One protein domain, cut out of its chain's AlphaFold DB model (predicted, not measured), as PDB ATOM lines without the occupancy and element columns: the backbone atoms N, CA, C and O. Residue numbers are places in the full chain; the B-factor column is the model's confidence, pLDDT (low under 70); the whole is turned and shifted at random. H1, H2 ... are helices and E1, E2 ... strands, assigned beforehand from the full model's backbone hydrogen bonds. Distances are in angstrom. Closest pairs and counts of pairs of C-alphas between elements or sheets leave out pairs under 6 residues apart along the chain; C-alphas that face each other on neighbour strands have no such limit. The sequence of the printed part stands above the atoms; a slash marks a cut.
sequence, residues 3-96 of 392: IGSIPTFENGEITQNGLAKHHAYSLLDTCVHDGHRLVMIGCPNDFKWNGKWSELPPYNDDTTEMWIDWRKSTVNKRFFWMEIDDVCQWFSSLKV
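This is residues 3 to 96 of the 392 residues of the protein "Calpain catalytic domain-containing protein" of Caenorhabditis remanei (UniProt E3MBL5). What is the main shape? A strongly twisted sheet of five strands curls round one short helix, H3, while H1 and H2 lie toward one end of the longest axis, where residues 65 to 71 stick out. The unnamed loop through Glu 10 lies at the opposite end. What makes it up? The printed part has 94 residues, with three named helices and five named strands in the order E1 E2 E3 H1 H2 E4 H3 E5; the sheet runs E4 E3 E2 E1 E5, antiparallel throughout, and the class is mixed. How compact is it? It is compact, with a radius of gyration of the C-alphas of 13.4 A and spans of 42 by 31 by 26 A.

How does the sheet begin? E1, residues 3 to 5, and E2, residues 24 to 33, form a hairpin, with N 3 and O 25 within hydrogen-bond range at 2.8 A. E2 and E3, residues 36 to 42, form another, with N 31 and O 38 3.0 A apart; E1 E2 E3 are a meander, each strand the antiparallel neighbour of the one before. E2 bends by 58 degrees at residue 29, and its pairing is staggered: residues 24 to 25 pair with E1, residues 26 to 33 with E3. Which are the edge strands? E4, residues 79 to 83, is antiparallel to E3 at 151 degrees, with N 82 and O 39 3.0 A apart. E5, residues 91 to 95, is antiparallel to E1 at 154 degrees, with N 4 and O 93 3.0 A apart. Where are the helices? The sheet curls round H3, residues 84 to 90; its closest C-alphas to E3 are those of Ile 84 and Leu 38, 5.6 A apart. H2, residues 69 to 78, only grazes the sheet with residues 75 to 78, and H1, residues 61 to 64, is not on it; H1 and H2 are close but not clearly touching, with the C-alphas of Thr 64 and Lys 72 closest at 7.1 A. What of their backbones? In H2 and H3 every O i to N i+4 pair is within hydrogen-bond range; H1 is too short for such a pair.

Where does the first element begin? C-alpha 3 of E1 is at (97.392, 12.960, 122.218). How long are the longer elements? From first to last C-alpha, E2 spans 25.1 A, E3 19.1 A, H2 14.3 A and E4 13.6 A. Where does the last element end? C-alpha 95 of E5 is at (97.140, 16.066, 116.816).

How large is it? The two C-alphas farthest apart, those of Glu 10 and Met 66, are 43.3 A apart. Are there cuts or long links? The printed part has no cut; the links E1 to E2 and E3 to H1 are long, 18 residues each. Where is confidence low? The mean pLDDT of the printed part is 86.4, and residues 6 to 12 are under 70.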
ATOM      1  N   ILE A   3      96.486  12.337 121.246       75.06
ATOM      2  CA  ILE A   3      97.392  12.960 122.218       75.06
ATOM      3  C   ILE A   3      98.615  12.077 122.461       75.06
ATOM      4  O   ILE A   3      98.511  10.851 122.469       75.06
ATOM      5  N   GLY A   4      99.780  12.696 122.644       74.69
ATOM      6  CA  GLY A   4     101.037  11.996 122.924       74.69
ATOM      7  C   GLY A   4     101.535  12.258 124.341       74.69
ATOM      8  O   GLY A   4     101.657  13.417 124.741       74.69
ATOM      9  N   SER A   5     101.838  11.191 125.083       71.19
ATOM     10  CA  SER A   5     102.409  11.260 126.439       71.19
ATOM     11  C   SER A   5     103.817  11.879 126.447       71.19
ATOM     12  O   SER A   5     104.585  11.654 125.504       71.19
ATOM     13  N   ILE A   6     104.192  12.550 127.539       67.75
ATOM     14  CA  ILE A   6     105.515  13.181 127.729       67.75
ATOM     15  C   ILE A   6     106.685  12.181 127.539       67.75
ATOM     16  O   ILE A   6     106.573  11.008 127.904       67.75
ATOM     17  N   PRO A   7     107.829  12.613 126.964       57.12
ATOM     18  CA  PRO A   7     108.977  11.742 126.689       57.12
ATOM     19  C   PRO A   7     109.829  11.371 127.914       57.12
ATOM     20  O   PRO A   7     110.486  10.333 127.903       57.12
ATOM     21  N   THR A   8     109.855  12.198 128.959       57.28
ATOM     22  CA  THR A   8     110.693  11.996 130.148       57.28
ATOM     23  C   THR A   8     109.829  11.775 131.379       57.28
ATOM     24  O   THR A   8     109.148  12.689 131.830       57.28
ATOM     25  N   PHE A   9     109.914  10.580 131.959       59.56
ATOM     26  CA  PHE A   9     109.551  10.378 133.361       59.56
ATOM     27  C   PHE A   9     110.745   9.768 134.067       59.56
ATOM     28  O   PHE A   9     111.450   8.956 133.459       59.56
ATOM     29  N   GLU A  10     110.938  10.135 135.328       53.69
ATOM     30  CA  GLU A  10     112.144   9.817 136.088       53.69
ATOM     31  C   GLU A  10     112.392   8.305 136.248       53.69
ATOM     32  O   GLU A  10     113.542   7.935 136.421       53.69
ATOM     33  N   ASN A  11     111.388   7.421 136.074       49.41
ATOM     34  CA  ASN A  11     111.548   5.954 136.152       49.41
ATOM     35  C   ASN A  11     110.581   5.169 135.219       49.41
ATOM     36  O   ASN A  11     109.496   5.664 134.916       49.41
ATOM     37  N   GLY A  12     110.965   3.970 134.740       61.41
ATOM     38  CA  GLY A  12     110.092   2.963 134.072       61.41
ATOM     39  C   GLY A  12     109.723   3.181 132.587       61.41
ATOM     40  O   GLY A  12     110.155   4.152 131.984       61.41
ATOM     41  N   GLU A  13     108.923   2.296 131.974       72.25
ATOM     42  CA  GLU A  13     108.247   2.513 130.662       72.25
ATOM     43  C   GLU A  13     106.778   2.957 130.816       72.25
ATOM     44  O   GLU A  13     106.117   3.336 129.847       72.25
ATOM     45  N   ILE A  14     106.281   2.942 132.054       78.69
ATOM     46  CA  ILE A  14     104.910   3.264 132.452       78.69
ATOM     47  C   ILE A  14     104.999   4.173 133.683       78.69
ATOM     48  O   ILE A  14     105.885   3.996 134.523       78.69
ATOM     49  N   THR A  15     104.126   5.173 133.779       80.12
ATOM     50  CA  THR A  15     104.030   6.044 134.955       80.12
ATOM     51  C   THR A  15     103.418   5.297 136.138       80.12
ATOM     52  O   THR A  15     102.726   4.295 135.969       80.12
ATOM     53  N   GLN A  16     103.609   5.814 137.355       82.56
ATOM     54  CA  GLN A  16     102.885   5.311 138.535       82.56
ATOM     55  C   GLN A  16     101.363   5.362 138.335       82.56
ATOM     56  O   GLN A  16     100.640   4.518 138.858       82.56
ATOM     57  N   ASN A  17     100.908   6.299 137.496       86.06
ATOM     58  CA  ASN A  17      99.500   6.489 137.198       86.06
ATOM     59  C   ASN A  17      98.993   5.654 135.997       86.06
ATOM     60  O   ASN A  17      97.916   5.920 135.468       86.06
ATOM     61  N   GLY A  18      99.781   4.685 135.511       87.75
ATOM     62  CA  GLY A  18      99.364   3.711 134.492       87.75
ATOM     63  C   GLY A  18      99.491   4.147 133.023       87.75
ATOM     64  O   GLY A  18      99.105   3.397 132.126       87.75
ATOM     65  N   LEU A  19     100.073   5.318 132.739       89.31
ATOM     66  CA  LEU A  19     100.289   5.801 131.368       89.31
ATOM     67  C   LEU A  19     101.628   5.305 130.804       89.31
ATOM     68  O   LEU A  19     102.674   5.492 131.417       89.31
ATOM     69  N   ALA A  20     101.628   4.734 129.601       86.12
ATOM     70  CA  ALA A  20     102.851   4.410 128.866       86.12
ATOM     71  C   ALA A  20     103.569   5.652 128.318       86.12
ATOM     72  O   ALA A  20     102.927   6.611 127.877       86.12
ATOM     73  N   LYS A  21     104.907   5.592 128.287       78.38
ATOM     74  CA  LYS A  21     105.782   6.612 127.684       78.38
ATOM     75  C   LYS A  21     105.765   6.540 126.164       78.38
ATOM     76  O   LYS A  21     105.658   5.460 125.588       78.38
ATOM     77  N   HIS A  22     105.978   7.682 125.505       75.19
ATOM     78  CA  HIS A  22     106.031   7.783 124.039       75.19
ATOM     79  C   HIS A  22     104.845   7.116 123.324       75.19
ATOM     80  O   HIS A  22     104.999   6.581 122.224       75.19
ATOM     81  N   HIS A  23     103.671   7.136 123.951       83.06
ATOM     82  CA  HIS A  23     102.500   6.446 123.448       83.06
ATOM     83  C   HIS A  23     101.447   7.440 122.968       83.06
ATOM     84  O   HIS A  23     101.280   8.524 123.536       83.06
ATOM     85  N   ALA A  24     100.764   7.064 121.889       85.25
ATOM     86  CA  ALA A  24      99.662   7.826 121.333       85.25
ATOM     87  C   ALA A  24      98.344   7.282 121.887       85.25
ATOM     88  O   ALA A  24      98.070   6.087 121.791       85.25
ATOM     89  N   TYR A  25      97.526   8.181 122.414       91.19
ATOM     90  CA  TYR A  25      96.175   7.901 122.879       91.19
ATOM     91  C   TYR A  25      95.182   8.679 122.021       91.19
ATOM     92  O   TYR A  25      95.531   9.671 121.376       91.19
ATOM     93  N   SER A  26      93.934   8.233 122.011       92.25
ATOM     94  CA  SER A  26      92.838   8.919 121.334       92.25
ATOM     95  C   SER A  26      92.070   9.772 122.330       92.25
ATOM     96  O   SER A  26      91.700   9.282 123.388       92.25
ATOM     97  N   LEU A  27      91.796  11.023 121.976       92.69
ATOM     98  CA  LEU A  27      90.797  11.835 122.662       92.69
ATOM     99  C   LEU A  27      89.444  11.530 122.016       92.69
ATOM    100  O   LEU A  27      89.293  11.720 120.802       92.69
ATOM    101  N   LEU A  28      88.522  10.999 122.820       93.38
ATOM    102  CA  LEU A  28      87.263  10.414 122.365       93.38
ATOM    103  C   LEU A  28      86.055  11.301 122.658       93.38
ATOM    104  O   LEU A  28      85.201  11.431 121.788       93.38
ATOM    105  N   ASP A  29      85.989  11.898 123.849       93.75
ATOM    106  CA  ASP A  29      84.845  12.710 124.277       93.75
ATOM    107  C   ASP A  29      85.232  13.689 125.398       93.75
ATOM    108  O   ASP A  29      86.334  13.613 125.950       93.75
ATOM    109  N   THR A  30      84.329  14.603 125.740       94.81
ATOM    110  CA  THR A  30      84.475  15.572 126.829       94.81
ATOM    111  C   THR A  30      83.159  15.744 127.575       94.81
ATOM    112  O   THR A  30      82.106  15.822 126.947       94.81
ATOM    113  N   CYS A  31      83.203  15.898 128.894       94.06
ATOM    114  CA  CYS A  31      82.009  16.202 129.679       94.06
ATOM    115  C   CYS A  31      82.323  17.128 130.858       94.06
ATOM    116  O   CYS A  31      83.483  17.356 131.209       94.06
ATOM    117  N   VAL A  32      81.270  17.674 131.466       96.06
ATOM    118  CA  VAL A  32      81.353  18.310 132.781       96.06
ATOM    119  C   VAL A  32      80.657  17.392 133.776       96.06
ATOM    120  O   VAL A  32      79.467  17.122 133.629       96.06
ATOM    121  N   HIS A  33      81.393  16.915 134.774       94.50
ATOM    122  CA  HIS A  33      80.892  16.025 135.816       94.50
ATOM    123  C   HIS A  33      81.256  16.614 137.179       94.50
ATOM    124  O   HIS A  33      82.426  16.883 137.438       94.50
ATOM    125  N   ASP A  34      80.252  16.898 138.010       94.12
ATOM    126  CA  ASP A  34      80.411  17.528 139.328       94.12
ATOM    127  C   ASP A  34      81.274  18.805 139.320       94.12
ATOM    128  O   ASP A  34      82.082  19.055 140.210       94.12
ATOM    129  N   GLY A  35      81.128  19.626 138.275       94.06
ATOM    130  CA  GLY A  35      81.904  20.860 138.097       94.06
ATOM    131  C   GLY A  35      83.326  20.658 137.559       94.06
ATOM    132  O   GLY A  35      84.018  21.641 137.298       94.06
ATOM    133  N   HIS A  36      83.754  19.417 137.322       96.00
ATOM    134  CA  HIS A  36      85.046  19.089 136.723       96.00
ATOM    135  C   HIS A  36      84.927  18.891 135.213       96.00
ATOM    136  O   HIS A  36      84.003  18.246 134.721       96.00
ATOM    137  N   ARG A  37      85.892  19.432 134.462       96.00
ATOM    138  CA  ARG A  37      85.987  19.262 133.005       96.00
ATOM    139  C   ARG A  37      86.783  17.998 132.716       96.00
ATOM    140  O   ARG A  37      87.997  17.978 132.928       96.00
ATOM    141  N   LEU A  38      86.101  16.962 132.249       96.88
ATOM    142  CA  LEU A  38      86.695  15.659 131.996       96.88
ATOM    143  C   LEU A  38      86.860  15.407 130.502       96.88
ATOM    144  O   LEU A  38      86.080  15.872 129.670       96.88
ATOM    145  N   VAL A  39      87.885  14.627 130.180       95.88
ATOM    146  CA  VAL A  39      88.206  14.165 128.836       95.88
ATOM    147  C   VAL A  39      88.232  12.642 128.852       95.88
ATOM    148  O   VAL A  39      88.925  12.043 129.676       95.88
ATOM    149  N   MET A  40      87.490  12.013 127.941       96.19
ATOM    150  CA  MET A  40      87.558  10.572 127.730       96.19
ATOM    151  C   MET A  40      88.719  10.257 126.793       96.19
ATOM    152  O   MET A  40      88.799  10.762 125.666       96.19
ATOM    153  N   ILE A  41      89.608   9.388 127.258       95.25
ATOM    154  CA  ILE A  41      90.826   8.994 126.562       95.25
ATOM    155  C   ILE A  41      90.772   7.493 126.293       95.25
ATOM    156  O   ILE A  41      90.439   6.709 127.177       95.25
ATOM    157  N   GLY A  42      91.111   7.095 125.068       93.81
ATOM    158  CA  GLY A  42      91.227   5.701 124.652       93.81
ATOM    159  C   GLY A  42      92.672   5.314 124.361       93.81
ATOM    160  O   GLY A  42      93.364   5.990 123.598       93.81
ATOM    161  N   CYS A  43      93.117   4.197 124.923       90.38
ATOM    162  CA  CYS A  43      94.412   3.592 124.631       90.38
ATOM    163  C   CYS A  43      94.246   2.443 123.617       90.38
ATOM    164  O   CYS A  43      93.340   1.623 123.770       90.38
ATOM    165  N   PRO A  44      95.079   2.337 122.563       83.81
ATOM    166  CA  PRO A  44      95.047   1.169 121.677       83.81
ATOM    167  C   PRO A  44      95.493  -0.120 122.391       83.81
ATOM    168  O   PRO A  44      95.104  -1.213 121.978       83.81
ATOM    169  N   ASN A  45      96.260   0.019 123.475       83.06
ATOM    170  CA  ASN A  45      96.715  -1.056 124.353       83.06
ATOM    171  C   ASN A  45      96.001  -0.974 125.714       83.06
ATOM    172  O   ASN A  45      95.130  -0.137 125.921       83.06
ATOM    173  N   ASP A  46      96.410  -1.805 126.670       81.06
ATOM    174  CA  ASP A  46      95.791  -1.868 128.000       81.06
ATOM    175  C   ASP A  46      96.525  -0.979 129.038       81.06
ATOM    176  O   ASP A  46      96.498  -1.246 130.238       81.06
ATOM    177  N   PHE A  47      97.202   0.090 128.585       85.69
ATOM    178  CA  PHE A  47      97.799   1.108 129.462       85.69
ATOM    179  C   PHE A  47      96.722   2.113 129.878       85.69
ATOM    180  O   PHE A  47      96.364   3.003 129.101       85.69
ATOM    181  N   LYS A  48      96.174   1.928 131.080       86.56
ATOM    182  CA  LYS A  48      95.027   2.680 131.592       86.56
ATOM    183  C   LYS A  48      95.453   3.615 132.721       86.56
ATOM    184  O   LYS A  48      96.140   3.193 133.647       86.56
ATOM    185  N   TRP A  49      94.988   4.861 132.662       92.19
ATOM    186  CA  TRP A  49      95.041   5.781 133.797       92.19
ATOM    187  C   TRP A  49      94.349   5.173 135.020       92.19
ATOM    188  O   TRP A  49      93.238   4.663 134.898       92.19
ATOM    189  N   ASN A  50      94.986   5.259 136.183       91.12
ATOM    190  CA  ASN A  50      94.434   4.815 137.471       91.12
ATOM    191  C   ASN A  50      94.307   5.973 138.488       91.12
ATOM    192  O   ASN A  50      94.125   5.740 139.680       91.12
ATOM    193  N   GLY A  51      94.447   7.222 138.029       91.81
ATOM    194  CA  GLY A  51      94.274   8.406 138.867       91.81
ATOM    195  C   GLY A  51      92.808   8.827 138.985       91.81
ATOM    196  O   GLY A  51      91.887   8.057 138.699       91.81
ATOM    197  N   LYS A  52      92.574  10.077 139.400       93.81
ATOM    198  CA  LYS A  52      91.223  10.618 139.610       93.81
ATOM    199  C   LYS A  52      90.362  10.446 138.348       93.81
ATOM    200  O   LYS A  52      90.857  10.631 137.236       93.81
ATOM    201  N   TRP A  53      89.093  10.084 138.543       95.19
ATOM    202  CA  TRP A  53      88.086   9.837 137.495       95.19
ATOM    203  C   TRP A  53      88.262   8.567 136.645       95.19
ATOM    204  O   TRP A  53      87.376   8.254 135.857       95.19
ATOM    205  N   SER A  54      89.325   7.778 136.840       92.00
ATOM    206  CA  SER A  54      89.561   6.540 136.070       92.00
ATOM    207  C   SER A  54      88.486   5.453 136.231       92.00
ATOM    208  O   SER A  54      88.327   4.616 135.336       92.00
ATOM    209  N   GLU A  55      87.754   5.480 137.347       91.12
ATOM    210  CA  GLU A  55      86.674   4.540 137.679       91.12
ATOM    211  C   GLU A  55      85.316   4.934 137.082       91.12
ATOM    212  O   GLU A  55      84.384   4.129 137.094       91.12
ATOM    213  N   LEU A  56      85.179   6.156 136.549       93.31
ATOM    214  CA  LEU A  56      83.945   6.545 135.875       93.31
ATOM    215  C   LEU A  56      83.748   5.691 134.614       93.31
ATOM    216  O   LEU A  56      84.694   5.519 133.834       93.31
ATOM    217  N   PRO A  57      82.530   5.177 134.368       91.19
ATOM    218  CA  PRO A  57      82.266   4.373 133.188       91.19
ATOM    219  C   PRO A  57      82.443   5.220 131.910       91.19
ATOM    220  O   PRO A  57      81.959   6.354 131.849       91.19
ATOM    221  N   PRO A  58      83.119   4.699 130.866       91.06
ATOM    222  CA  PRO A  58      83.281   5.408 129.592       91.06
ATOM    223  C   PRO A  58      81.954   5.745 128.897       91.06
ATOM    224  O   PRO A  58      81.834   6.786 128.261       91.06
ATOM    225  N   TYR A  59      80.955   4.871 129.036       90.31
ATOM    226  CA  TYR A  59      79.619   5.023 128.462       90.31
ATOM    227  C   TYR A  59      78.562   4.598 129.482       90.31
ATOM    228  O   TYR A  59      78.839   3.757 130.335       90.31
ATOM    229  N   ASN A  60      77.355   5.158 129.383       87.38
ATOM    230  CA  ASN A  60      76.227   4.767 130.228       87.38
ATOM    231  C   ASN A  60      75.669   3.380 129.853       87.38
ATOM    232  O   ASN A  60      75.959   2.838 128.779       87.38
ATOM    233  N   ASP A  61      74.845   2.822 130.739       86.69
ATOM    234  CA  ASP A  61      74.254   1.495 130.545       86.69
ATOM    235  C   ASP A  61      73.403   1.431 129.272       86.69
ATOM    236  O   ASP A  61      73.581   0.497 128.496       86.69
ATOM    237  N   ASP A  62      72.611   2.467 128.971       89.06
ATOM    238  CA  ASP A  62      71.800   2.552 127.745       89.06
ATOM    239  C   ASP A  62      72.644   2.384 126.467       89.06
ATOM    240  O   ASP A  62      72.282   1.653 125.547       89.06
ATOM    241  N   THR A  63      73.822   3.020 126.408       86.94
ATOM    242  CA  THR A  63      74.729   2.906 125.252       86.94
ATOM    243  C   THR A  63      75.308   1.500 125.126       86.94
ATOM    244  O   THR A  63      75.586   1.033 124.017       86.94
ATOM    245  N   THR A  64      75.528   0.826 126.256       89.69
ATOM    246  CA  THR A  64      76.192  -0.480 126.303       89.69
ATOM    247  C   THR A  64      75.228  -1.656 126.416       89.69
ATOM    248  O   THR A  64      75.682  -2.799 126.360       89.69
ATOM    249  N   GLU A  65      73.918  -1.426 126.517       90.19
ATOM    250  CA  GLU A  65      72.907  -2.459 126.770       90.19
ATOM    251  C   GLU A  65      73.014  -3.608 125.758       90.19
ATOM    252  O   GLU A  65      73.141  -4.773 126.132       90.19
ATOM    253  N   MET A  66      73.105  -3.263 124.471       92.44
ATOM    254  CA  MET A  66      73.211  -4.221 123.366       92.44
ATOM    255  C   MET A  66      74.633  -4.759 123.129       92.44
ATOM    256  O   MET A  66      74.873  -5.498 122.171       92.44
ATOM    257  N   TRP A  67      75.619  -4.354 123.932       93.75
ATOM    258  CA  TRP A  67      77.001  -4.776 123.730       93.75
ATOM    259  C   TRP A  67      77.247  -6.140 124.362       93.75
ATOM    260  O   TRP A  67      76.977  -6.370 125.537       93.75
ATOM    261  N   ILE A  68      77.873  -7.014 123.584       94.50
ATOM    262  CA  ILE A  68      78.439  -8.275 124.058       94.50
ATOM    263  C   ILE A  68      79.577  -8.045 125.066       94.50
ATOM    264  O   ILE A  68      80.341  -7.083 124.951       94.50
ATOM    265  N   ASP A  69      79.720  -8.956 126.032       92.00
ATOM    266  CA  ASP A  69      80.595  -8.791 127.207       92.00
ATOM    267  C   ASP A  69      82.050  -8.482 126.866       92.00
ATOM    268  O   ASP A  69      82.683  -7.641 127.509       92.00
ATOM    269  N   TRP A  70      82.594  -9.109 125.819       91.81
ATOM    270  CA  TRP A  70      83.976  -8.847 125.417       91.81
ATOM    271  C   TRP A  70      84.176  -7.388 124.986       91.81
ATOM    272  O   TRP A  70      85.232  -6.813 125.258       91.81
ATOM    273  N   ARG A  71      83.167  -6.754 124.372       91.69
ATOM    274  CA  ARG A  71      83.227  -5.346 123.955       91.69
ATOM    275  C   ARG A  71      83.199  -4.428 125.174       91.69
ATOM    276  O   ARG A  71      84.036  -3.533 125.258       91.69
ATOM    277  N   LYS A  72      82.308  -4.698 126.136       90.31
ATOM    278  CA  LYS A  72      82.254  -3.987 127.427       90.31
ATOM    279  C   LYS A  72      83.590  -4.093 128.168       90.31
ATOM    280  O   LYS A  72      84.173  -3.082 128.546       90.31
ATOM    281  N   SER A  73      84.127  -5.311 128.282       88.81
ATOM    282  CA  SER A  73      85.429  -5.572 128.907       88.81
ATOM    283  C   SER A  73      86.566  -4.817 128.212       88.81
ATOM    284  O   SER A  73      87.396  -4.204 128.878       88.81
ATOM    285  N   THR A  74      86.587  -4.812 126.877       90.12
ATOM    286  CA  THR A  74      87.624  -4.116 126.096       90.12
ATOM    287  C   THR A  74      87.583  -2.609 126.321       90.12
ATOM    288  O   THR A  74      88.622  -1.998 126.563       90.12
ATOM    289  N   VAL A  75      86.391  -2.009 126.286       90.75
ATOM    290  CA  VAL A  75      86.220  -0.571 126.527       90.75
ATOM    291  C   VAL A  75      86.640  -0.206 127.949       90.75
ATOM    292  O   VAL A  75      87.461   0.688 128.120       90.75
ATOM    293  N   ASN A  76      86.202  -0.958 128.960       87.88
ATOM    294  CA  ASN A  76      86.544  -0.679 130.360       87.88
ATOM    295  C   ASN A  76      88.042  -0.830 130.673       87.88
ATOM    296  O   ASN A  76      88.548  -0.185 131.596       87.88
ATOM    297  N   LYS A  77      88.762  -1.667 129.913       88.94
ATOM    298  CA  LYS A  77      90.222  -1.828 130.031       88.94
ATOM    299  C   LYS A  77      91.009  -0.694 129.385       88.94
ATOM    300  O   LYS A  77      92.113  -0.404 129.828       88.94
ATOM    301  N   ARG A  78      90.472  -0.083 128.329       91.38
ATOM    302  CA  ARG A  78      91.237   0.816 127.454       91.38
ATOM    303  C   ARG A  78      90.836   2.272 127.560       91.38
ATOM    304  O   ARG A  78      91.626   3.137 127.188       91.38
ATOM    305  N   PHE A  79      89.600   2.535 127.969       94.44
ATOM    306  CA  PHE A  79      89.031   3.872 128.006       94.44
ATOM    307  C   PHE A  79      88.941   4.333 129.457       94.44
ATOM    308  O   PHE A  79      88.666   3.542 130.363       94.44
ATOM    309  N   PHE A  80      89.211   5.611 129.675       95.12
ATOM    310  CA  PHE A  80      89.187   6.217 130.997       95.12
ATOM    311  C   PHE A  80      88.887   7.708 130.901       95.12
ATOM    312  O   PHE A  80      89.244   8.364 129.919       95.12
ATOM    313  N   TRP A  81      88.261   8.236 131.947       96.75
ATOM    314  CA  TRP A  81      88.118   9.671 132.143       96.75
ATOM    315  C   TRP A  81      89.324  10.229 132.900       96.75
ATOM    316  O   TRP A  81      89.918   9.564 133.751       96.75
ATOM    317  N   MET A  82      89.685  11.461 132.562       95.94
ATOM    318  CA  MET A  82      90.772  12.221 133.170       95.94
ATOM    319  C   MET A  82      90.373  13.695 133.223       95.94
ATOM    320  O   MET A  82      89.667  14.181 132.339       95.94
ATOM    321  N   GLU A  83      90.823  14.418 134.245       95.56
ATOM    322  CA  GLU A  83      90.600  15.861 134.332       95.56
ATOM    323  C   GLU A  83      91.429  16.595 133.265       95.56
ATOM    324  O   GLU A  83      92.557  16.214 132.960       95.56
ATOM    325  N   ILE A  84      90.889  17.652 132.662       93.25
ATOM    326  CA  ILE A  84      91.586  18.358 131.576       93.25
ATOM    327  C   ILE A  84      92.955  18.921 132.008       93.25
ATOM    328  O   ILE A  84      93.886  18.971 131.205       93.25
ATOM    329  N   ASP A  85      93.106  19.279 133.284       91.44
ATOM    330  CA  ASP A  85      94.378  19.749 133.838       91.44
ATOM    331  C   ASP A  85      95.416  18.615 133.928       91.44
ATOM    332  O   ASP A  85      96.588  18.828 133.607       91.44
ATOM    333  N   ASP A  86      94.987  17.385 134.237       92.12
ATOM    334  CA  ASP A  86      95.838  16.193 134.148       92.12
ATOM    335  C   ASP A  86      96.247  15.929 132.689       92.12
ATOM    336  O   ASP A  86      97.401  15.591 132.415       92.12
ATOM    337  N   VAL A  87      95.354  16.149 131.715       90.56
ATOM    338  CA  VAL A  87      95.720  16.035 130.290       90.56
ATOM    339  C   VAL A  87      96.872  16.987 129.956       90.56
ATOM    340  O   VAL A  87      97.851  16.588 129.323       90.56
ATOM    341  N   CYS A  88      96.794  18.235 130.417       87.94
ATOM    342  CA  CYS A  88      97.855  19.224 130.229       87.94
ATOM    343  C   CYS A  88      99.165  18.857 130.938       87.94
ATOM    344  O   CYS A  88     100.247  19.173 130.439       87.94
ATOM    345  N   GLN A  89      99.080  18.168 132.076       86.88
ATOM    346  CA  GLN A  89     100.243  17.728 132.835       86.88
ATOM    347  C   GLN A  89     100.937  16.507 132.226       86.88
ATOM    348  O   GLN A  89     102.160  16.428 132.296       86.88
ATOM    349  N   TRP A  90     100.190  15.546 131.674       86.75
ATOM    350  CA  TRP A  90     100.721  14.230 131.286       86.75
ATOM    351  C   TRP A  90     100.963  14.070 129.779       86.75
ATOM    352  O   TRP A  90     101.707  13.171 129.359       86.75
ATOM    353  N   PHE A  91     100.394  14.955 128.956       84.44
ATOM    354  CA  PHE A  91     100.505  14.913 127.501       84.44
ATOM    355  C   PHE A  91     101.168  16.180 126.955       84.44
ATOM    356  O   PHE A  91     100.825  17.304 127.309       84.44
ATOM    357  N   SER A  92     102.130  15.997 126.051       74.62
ATOM    358  CA  SER A  92     102.925  17.090 125.475       74.62
ATOM    359  C   SER A  92     102.531  17.450 124.048       74.62
ATOM    360  O   SER A  92     103.120  18.352 123.463       74.62
ATOM    361  N   SER A  93     101.601  16.715 123.435       74.69
ATOM    362  CA  SER A  93     101.210  16.955 122.044       74.69
ATOM    363  C   SER A  93      99.756  16.592 121.786       74.69
ATOM    364  O   SER A  93      99.258  15.599 122.314       74.69
ATOM    365  N   LEU A  94      99.110  17.394 120.938       78.81
ATOM    366  CA  LEU A  94      97.753  17.206 120.442       78.81
ATOM    367  C   LEU A  94      97.790  17.217 118.911       78.81
ATOM    368  O   LEU A  94      98.268  18.174 118.302       78.81
ATOM    369  N   LYS A  95      97.281  16.164 118.272       77.19
ATOM    370  CA  LYS A  95      97.140  16.066 116.816       77.19
ATOM    371  C   LYS A  95      95.660  16.011 116.456       77.19
ATOM    372  O   LYS A  95      94.937  15.080 116.828       77.19
ATOM    373  N   VAL A  96      95.217  16.998 115.684       78.25
ATOM    374  CA  VAL A  96      93.862  17.056 115.130       78.25
ATOM    375  C   VAL A  96      93.921  16.666 113.659       78.25
ATOM    376  O   VAL A  96      94.505  17.377 112.847       78.25
TER     377      VAL A  96